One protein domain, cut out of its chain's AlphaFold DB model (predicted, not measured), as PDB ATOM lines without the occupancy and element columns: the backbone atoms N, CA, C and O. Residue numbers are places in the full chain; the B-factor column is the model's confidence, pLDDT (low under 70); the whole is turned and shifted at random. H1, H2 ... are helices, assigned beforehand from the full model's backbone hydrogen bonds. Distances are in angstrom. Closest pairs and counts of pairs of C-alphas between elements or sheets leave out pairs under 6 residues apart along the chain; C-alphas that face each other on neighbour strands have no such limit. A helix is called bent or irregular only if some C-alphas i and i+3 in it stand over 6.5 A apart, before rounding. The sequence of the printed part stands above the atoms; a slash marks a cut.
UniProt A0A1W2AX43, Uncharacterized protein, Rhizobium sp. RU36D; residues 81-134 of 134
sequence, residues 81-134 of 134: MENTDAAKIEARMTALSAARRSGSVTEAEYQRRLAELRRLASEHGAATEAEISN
ATOM      1  N   MET A  81     -63.403   3.655   7.622       83.50
ATOM      2  CA  MET A  81     -62.329   3.131   6.792       83.50
ATOM      3  C   MET A  81     -62.940   2.309   5.659       83.50
ATOM      4  O   MET A  81     -63.600   1.300   5.910       83.50
ATOM      5  N   GLU A  82     -62.730   2.745   4.421       85.00
ATOM      6  CA  GLU A  82     -63.192   2.003   3.256       85.00
ATOM      7  C   GLU A  82     -62.302   0.780   3.006       85.00
ATOM      8  O   GLU A  82     -61.124   0.741   3.378       85.00
ATOM      9  N   ASN A  83     -62.839  -0.214   2.298       84.19
ATOM     10  CA  ASN A  83     -62.104  -1.434   1.941       84.19
ATOM     11  C   ASN A  83     -60.785  -1.136   1.206       84.19
ATOM     12  O   ASN A  83     -59.795  -1.848   1.372       84.19
ATOM     13  N   THR A  84     -60.747  -0.065   0.407       87.00
ATOM     14  CA  THR A  84     -59.531   0.345  -0.311       87.00
ATOM     15  C   THR A  84     -58.450   0.870   0.633       87.00
ATOM     16  O   THR A  84     -57.263   0.636   0.401       87.00
ATOM     17  N   ASP A  85     -58.835   1.542   1.714       88.31
ATOM     18  CA  ASP A  85     -57.904   2.053   2.713       88.31
ATOM     19  C   ASP A  85     -57.390   0.940   3.622       88.31
ATOM     20  O   ASP A  85     -56.190   0.901   3.908       88.31
ATOM     21  N   ALA A  86     -58.243  -0.026   3.973       88.19
ATOM     22  CA  ALA A  86     -57.818  -1.240   4.664       88.19
ATOM     23  C   ALA A  86     -56.727  -1.982   3.865       88.19
ATOM     24  O   ALA A  86     -55.643  -2.244   4.392       88.19
ATOM     25  N   ALA A  87     -56.942  -2.194   2.560       93.12
ATOM     26  CA  ALA A  87     -55.963  -2.838   1.681       93.12
ATOM     27  C   ALA A  87     -54.628  -2.065   1.600       93.12
ATOM     28  O   ALA A  87     -53.547  -2.660   1.592       93.12
ATOM     29  N   LYS A  88     -54.667  -0.724   1.586       93.94
ATOM     30  CA  LYS A  88     -53.446   0.105   1.631       93.94
ATOM     31  C   LYS A  88     -52.683  -0.091   2.941       93.94
ATOM     32  O   LYS A  88     -51.450  -0.123   2.923       93.94
ATOM     33  N   ILE A  89     -53.381  -0.189   4.073       91.88
ATOM     34  CA  ILE A  89     -52.747  -0.408   5.379       91.88
ATOM     35  C   ILE A  89     -52.107  -1.796   5.426       91.88
ATOM     36  O   ILE A  89     -50.940  -1.902   5.803       91.88
ATOM     37  N   GLU A  90     -52.801  -2.835   4.969       92.44
ATOM     38  CA  GLU A  90     -52.257  -4.196   4.888       92.44
ATOM     39  C   GLU A  90     -50.977  -4.258   4.043       92.44
ATOM     40  O   GLU A  90     -49.958  -4.811   4.475       92.44
ATOM     41  N   ALA A  91     -50.982  -3.614   2.871       95.00
ATOM     42  CA  ALA A  91     -49.813  -3.539   2.002       95.00
ATOM     43  C   ALA A  91     -48.631  -2.831   2.688       95.00
ATOM     44  O   ALA A  91     -47.497  -3.316   2.643       95.00
ATOM     45  N   ARG A  92     -48.891  -1.714   3.383       91.75
ATOM     46  CA  ARG A  92     -47.868  -0.980   4.151       91.75
ATOM     47  C   ARG A  92     -47.293  -1.823   5.288       91.75
ATOM     48  O   ARG A  92     -46.077  -1.840   5.467       91.75
ATOM     49  N   MET A  93     -48.135  -2.539   6.033       92.44
ATOM     50  CA  MET A  93     -47.692  -3.393   7.143       92.44
ATOM     51  C   MET A  93     -46.875  -4.588   6.652       92.44
ATOM     52  O   MET A  93     -45.863  -4.944   7.262       92.44
ATOM     53  N   THR A  94     -47.257  -5.167   5.513       93.06
ATOM     54  CA  THR A  94     -46.515  -6.256   4.868       93.06
ATOM     55  C   THR A  94     -45.145  -5.778   4.391       93.06
ATOM     56  O   THR A  94     -44.129  -6.402   4.702       93.06
ATOM     57  N   ALA A  95     -45.092  -4.628   3.711       90.06
ATOM     58  CA  ALA A  95     -43.843  -4.017   3.264       90.06
ATOM     59  C   ALA A  95     -42.916  -3.675   4.441       90.06
ATOM     60  O   ALA A  95     -41.723  -3.974   4.398       90.06
ATOM     61  N   LEU A  96     -43.462  -3.115   5.524       88.75
ATOM     62  CA  LEU A  96     -42.702  -2.815   6.736       88.75
ATOM     63  C   LEU A  96     -42.153  -4.089   7.390       88.75
ATOM     64  O   LEU A  96     -41.004  -4.115   7.827       88.75
ATOM     65  N   SER A  97     -42.958  -5.147   7.455       88.06
ATOM     66  CA  SER A  97     -42.543  -6.435   8.017       88.06
ATOM     67  C   SER A  97     -41.426  -7.067   7.188       88.06
ATOM     68  O   SER A  97     -40.440  -7.544   7.749       88.06
ATOM     69  N   ALA A  98     -41.527  -7.014   5.857       89.50
ATOM     70  CA  ALA A  98     -40.474  -7.468   4.954       89.50
ATOM     71  C   ALA A  98     -39.182  -6.656   5.133       89.50
ATOM     72  O   ALA A  98     -38.119  -7.248   5.299       89.50
ATOM     73  N   ALA A  99     -39.284  -5.325   5.199       86.62
ATOM     74  CA  ALA A  99     -38.154  -4.422   5.423       86.62
ATOM     75  C   ALA A  99     -37.452  -4.658   6.776       86.62
ATOM     76  O   ALA A  99     -36.230  -4.580   6.887       86.62
ATOM     77  N   ARG A 100     -38.214  -4.981   7.828       85.12
ATOM     78  CA  ARG A 100     -37.646  -5.360   9.133       85.12
ATOM     79  C   ARG A 100     -36.931  -6.706   9.065       85.12
ATOM     80  O   ARG A 100     -35.836  -6.834   9.598       85.12
ATOM     81  N   ARG A 101     -37.524  -7.699   8.390       83.88
ATOM     82  CA  ARG A 101     -36.929  -9.040   8.233       83.88
ATOM     83  C   ARG A 101     -35.672  -9.029   7.367       83.88
ATOM     84  O   ARG A 101     -34.765  -9.805   7.635       83.88
ATOM     85  N   SER A 102     -35.615  -8.168   6.355       88.44
ATOM     86  CA  SER A 102     -34.432  -7.992   5.507       88.44
ATOM     87  C   SER A 102     -33.345  -7.123   6.149       88.44
ATOM     88  O   SER A 102     -32.262  -7.007   5.584       88.44
ATOM     89  N   GLY A 103     -33.621  -6.498   7.302       82.25
ATOM     90  CA  GLY A 103     -32.698  -5.574   7.963       82.25
ATOM     91  C   GLY A 103     -32.545  -4.227   7.248       82.25
ATOM     92  O   GLY A 103     -31.626  -3.477   7.562       82.25
ATOM     93  N   SER A 104     -33.427  -3.897   6.295       78.00
ATOM     94  CA  SER A 104     -33.360  -2.625   5.565       78.00
ATOM     95  C   SER A 104     -33.840  -1.431   6.394       78.00
ATOM     96  O   SER A 104     -33.537  -0.293   6.046       78.00
ATOM     97  N   VAL A 105     -34.565  -1.667   7.493       80.44
ATOM     98  CA  VAL A 105     -34.833  -0.641   8.513       80.44
ATOM     99  C   VAL A 105     -33.593  -0.518   9.396       80.44
ATOM    100  O   VAL A 105     -33.398  -1.299  10.326       80.44
ATOM    101  N   THR A 106     -32.730   0.440   9.070       79.00
ATOM    102  CA  THR A 106     -31.473   0.659   9.798       79.00
ATOM    103  C   THR A 106     -31.695   1.461  11.081       79.00
ATOM    104  O   THR A 106     -32.579   2.319  11.151       79.00
ATOM    105  N   GLU A 107     -30.843   1.239  12.085       81.44
ATOM    106  CA  GLU A 107     -30.859   2.008  13.340       81.44
ATOM    107  C   GLU A 107     -30.709   3.519  13.086       81.44
ATOM    108  O   GLU A 107     -31.392   4.336  13.696       81.44
ATOM    109  N   ALA A 108     -29.879   3.910  12.116       84.19
ATOM    110  CA  ALA A 108     -29.681   5.314  11.757       84.19
ATOM    111  C   ALA A 108     -30.970   5.987  11.248       84.19
ATOM    112  O   ALA A 108     -31.253   7.138  11.588       84.19
ATOM    113  N   GLU A 109     -31.778   5.277  10.459       86.38
ATOM    114  CA  GLU A 109     -33.054   5.802   9.966       86.38
ATOM    115  C   GLU A 109     -34.088   5.927  11.092       86.38
ATOM    116  O   GLU A 109     -34.816   6.923  11.159       86.38
ATOM    117  N   TYR A 110     -34.121   4.956  12.011       85.62
ATOM    118  CA  TYR A 110     -34.949   5.036  13.213       85.62
ATOM    119  C   TYR A 110     -34.607   6.283  14.036       85.62
ATOM    120  O   TYR A 110     -35.498   7.075  14.351       85.62
ATOM    121  N   GLN A 111     -33.320   6.511  14.304       89.69
ATOM    122  CA  GLN A 111     -32.863   7.685  15.049       89.69
ATOM    123  C   GLN A 111     -33.222   8.996  14.337       89.69
ATOM    124  O   GLN A 111     -33.661   9.949  14.986       89.69
ATOM    125  N   ARG A 112     -33.123   9.042  12.999       91.81
ATOM    126  CA  ARG A 112     -33.557  10.201  12.204       91.81
ATOM    127  C   ARG A 112     -35.048  10.496  12.396       91.81
ATOM    128  O   ARG A 112     -35.402  11.635  12.690       91.81
ATOM    129  N   ARG A 113     -35.916   9.485  12.262       90.81
ATOM    130  CA  ARG A 113     -37.372   9.647  12.454       90.81
ATOM    131  C   ARG A 113     -37.714  10.037  13.888       90.81
ATOM    132  O   ARG A 113     -38.606  10.847  14.113       90.81
ATOM    133  N   LEU A 114     -36.992   9.499  14.867       93.88
ATOM    134  CA  LEU A 114     -37.185   9.844  16.272       93.88
ATOM    135  C   LEU A 114     -36.843  11.315  16.557       93.88
ATOM    136  O   LEU A 114     -37.569  11.978  17.297       93.88
ATOM    137  N   ALA A 115     -35.767  11.837  15.965       95.44
ATOM    138  CA  ALA A 115     -35.415  13.252  16.077       95.44
ATOM    139  C   ALA A 115     -36.489  14.158  15.454       95.44
ATOM    140  O   ALA A 115     -36.879  15.156  16.057       95.44
ATOM    141  N   GLU A 116     -37.013  13.776  14.288       95.19
ATOM    142  CA  GLU A 116     -38.103  14.492  13.624       95.19
ATOM    143  C   GLU A 116     -39.381  14.517  14.474       95.19
ATOM    144  O   GLU A 116     -39.962  15.582  14.668       95.19
ATOM    145  N   LEU A 117     -39.778  13.382  15.059       95.12
ATOM    146  CA  LEU A 117     -40.955  13.302  15.930       95.12
ATOM    147  C   LEU A 117     -40.809  14.163  17.190       95.12
ATOM    148  O   LEU A 117     -41.768  14.810  17.604       95.12
ATOM    149  N   ARG A 118     -39.612  14.206  17.788       94.44
ATOM    150  CA  ARG A 118     -39.333  15.088  18.934       94.44
ATOM    151  C   ARG A 118     -39.457  16.559  18.552       94.44
ATOM    152  O   ARG A 118     -40.058  17.321  19.303       94.44
ATOM    153  N   ARG A 119     -38.928  16.937  17.385       94.00
ATOM    154  CA  ARG A 119     -39.053  18.297  16.851       94.00
ATOM    155  C   ARG A 119     -40.518  18.666  16.630       94.00
ATOM    156  O   ARG A 119     -40.969  19.697  17.121       94.00
ATOM    157  N   LEU A 120     -41.273  17.788  15.968       93.62
ATOM    158  CA  LEU A 120     -42.698  17.985  15.719       93.62
ATOM    159  C   LEU A 120     -43.467  18.172  17.032       93.62
ATOM    160  O   LEU A 120     -44.241  19.112  17.147       93.62
ATOM    161  N   ALA A 121     -43.201  17.336  18.039       89.38
ATOM    162  CA  ALA A 121     -43.839  17.440  19.349       89.38
ATOM    163  C   ALA A 121     -43.546  18.776  20.056       89.38
ATOM    164  O   ALA A 121     -44.437  19.320  20.703       89.38
ATOM    165  N   SER A 122     -42.329  19.318  19.923       88.38
ATOM    166  CA  SER A 122     -41.995  20.629  20.497       88.38
ATOM    167  C   SER A 122     -42.627  21.805  19.752       88.38
ATOM    168  O   SER A 122     -43.009  22.787  20.380       88.38
ATOM    169  N   GLU A 123     -42.738  21.717  18.425       88.62
ATOM    170  CA  GLU A 123     -43.202  22.824  17.584       88.62
ATOM    171  C   GLU A 123     -44.735  22.884  17.507       88.62
ATOM    172  O   GLU A 123     -45.310  23.970  17.534       88.62
ATOM    173  N   HIS A 124     -45.421  21.735  17.456       86.56
ATOM    174  CA  HIS A 124     -46.865  21.706  17.201       86.56
ATOM    175  C   HIS A 124     -47.711  22.295  18.328       86.56
ATOM    176  O   HIS A 124     -48.717  22.934  18.032       86.56
ATOM    177  N   GLY A 125     -47.341  22.086  19.595       83.06
ATOM    178  CA  GLY A 125     -48.113  22.617  20.725       83.06
ATOM    179  C   GLY A 125     -48.175  24.144  20.679       83.06
ATOM    180  O   GLY A 125     -49.253  24.720  20.559       83.06
ATOM    181  N   ALA A 126     -47.004  24.782  20.647       79.31
ATOM    182  CA  ALA A 126     -46.889  26.234  20.578       79.31
ATOM    183  C   ALA A 126     -47.461  26.821  19.273       79.31
ATOM    184  O   ALA A 126     -48.075  27.885  19.299       79.31
ATOM    185  N   ALA A 127     -47.299  26.135  18.135       79.88
ATOM    186  CA  ALA A 127     -47.877  26.582  16.867       79.88
ATOM    187  C   ALA A 127     -49.415  26.566  16.893       79.88
ATOM    188  O   ALA A 127     -50.041  27.516  16.429       79.88
ATOM    189  N   THR A 128     -50.017  25.529  17.484       82.12
ATOM    190  CA  THR A 128     -51.481  25.430  17.616       82.12
ATOM    191  C   THR A 128     -52.015  26.495  18.580       82.12
ATOM    192  O   THR A 128     -53.041  27.113  18.314       82.12
ATOM    193  N   GLU A 129     -51.304  26.763  19.679       82.19
ATOM    194  CA  GLU A 129     -51.653  27.846  20.610       82.19
ATOM    195  C   GLU A 129     -51.590  29.228  19.944       82.19
ATOM    196  O   GLU A 129     -52.497  30.041  20.128       82.19
ATOM    197  N   ALA A 130     -50.560  29.486  19.131       85.50
ATOM    198  CA  ALA A 130     -50.428  30.736  18.390       85.50
ATOM    199  C   ALA A 130     -51.583  30.949  17.393       85.50
ATOM    200  O   ALA A 130     -52.099  32.062  17.302       85.50
ATOM    201  N   GLU A 131     -52.019  29.893  16.698       85.75
ATOM    202  CA  GLU A 131     -53.155  29.934  15.764       85.75
ATOM    203  C   GLU A 131     -54.490  30.229  16.470       85.75
ATOM    204  O   GLU A 131     -55.298  30.986  15.946       85.75
ATOM    205  N   ILE A 132     -54.705  29.699  17.681       82.75
ATOM    206  CA  ILE A 132     -55.925  29.953  18.476       82.75
ATOM    207  C   ILE A 132     -55.946  31.375  19.058       82.75
ATOM    208  O   ILE A 132     -57.014  31.931  19.305       82.75
ATOM    209  N   SER A 133     -54.772  31.954  19.325       81.88
ATOM    210  CA  SER A 133     -54.653  33.280  19.944       81.88
ATOM    211  C   SER A 133     -54.886  34.469  18.996       81.88
ATOM    212  O   SER A 133     -54.898  35.605  19.474       81.88
ATOM    213  N   ASN A 134     -55.038  34.229  17.686       60.88
ATOM    214  CA  ASN A 134     -55.293  35.250  16.658       60.88
ATOM    215  C   ASN A 134     -56.797  35.457  16.433       60.88
ATOM    216  O   ASN A 134     -57.218  36.635  16.385       60.88
TER     217      ASN A 134
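What this domain is: This is residues 81 to 134 of the 134 residues of an uncharacterized protein of Rhizobium sp. RU36D (UniProt A0A1W2AX43). Two long helices, H1 and H2, make an open V lying in one flat layer, with the tight link of residues 102 to 106 at its point and nothing filling the space between the arms. H2 is the longer arm and kinks by 28 degrees near residue 123. The printed part has 54 residues with two named helices, in the order H1, H2, and no named strand; the class is all helix. It is extended, with a radius of gyration of the C-alphas of 16.9 A, and the C-alphas span 47 by 35 by 7 A.

How they stand to each other: The first helix, H1, residues 83 to 101, and the second, H2, residues 107 to 132, are apart, with no C-alpha of the one within 8 A of the other. Residues 81 to 95, of which 83 to 95 belong to H1, stand free. Residues 98 to 103, of which 98 to 101 belong to H1, stand free too, as do residues 106 to 134, of which 107 to 132 belong to H2. In H1 every O i to N i+4 pair is within hydrogen-bond range; in H2, 20 of 22 are. H2 is neither bent nor irregular, but only just: C-alphas 122 and 125 are 6.4 A apart.

Where its parts are: H1 runs from Asn 83, C-alpha at (-62.104, -1.434, 1.941), to Arg 101, 27.0 A from first to last C-alpha. H2 runs from Glu 107, C-alpha at (-30.859, 2.008, 13.340), to Ile 132, C-alpha at (-55.925, 29.953, 18.476), 37.9 A from first to last C-alpha.

The domain as a whole: The two C-alphas farthest apart are those of Ser 102 and Asn 134, at 49.3 A. The printed part has no cut and ends at the chain's last residue, Asn 134. The mean pLDDT of the printed part is 87.2, and residue 134 alone is under 70.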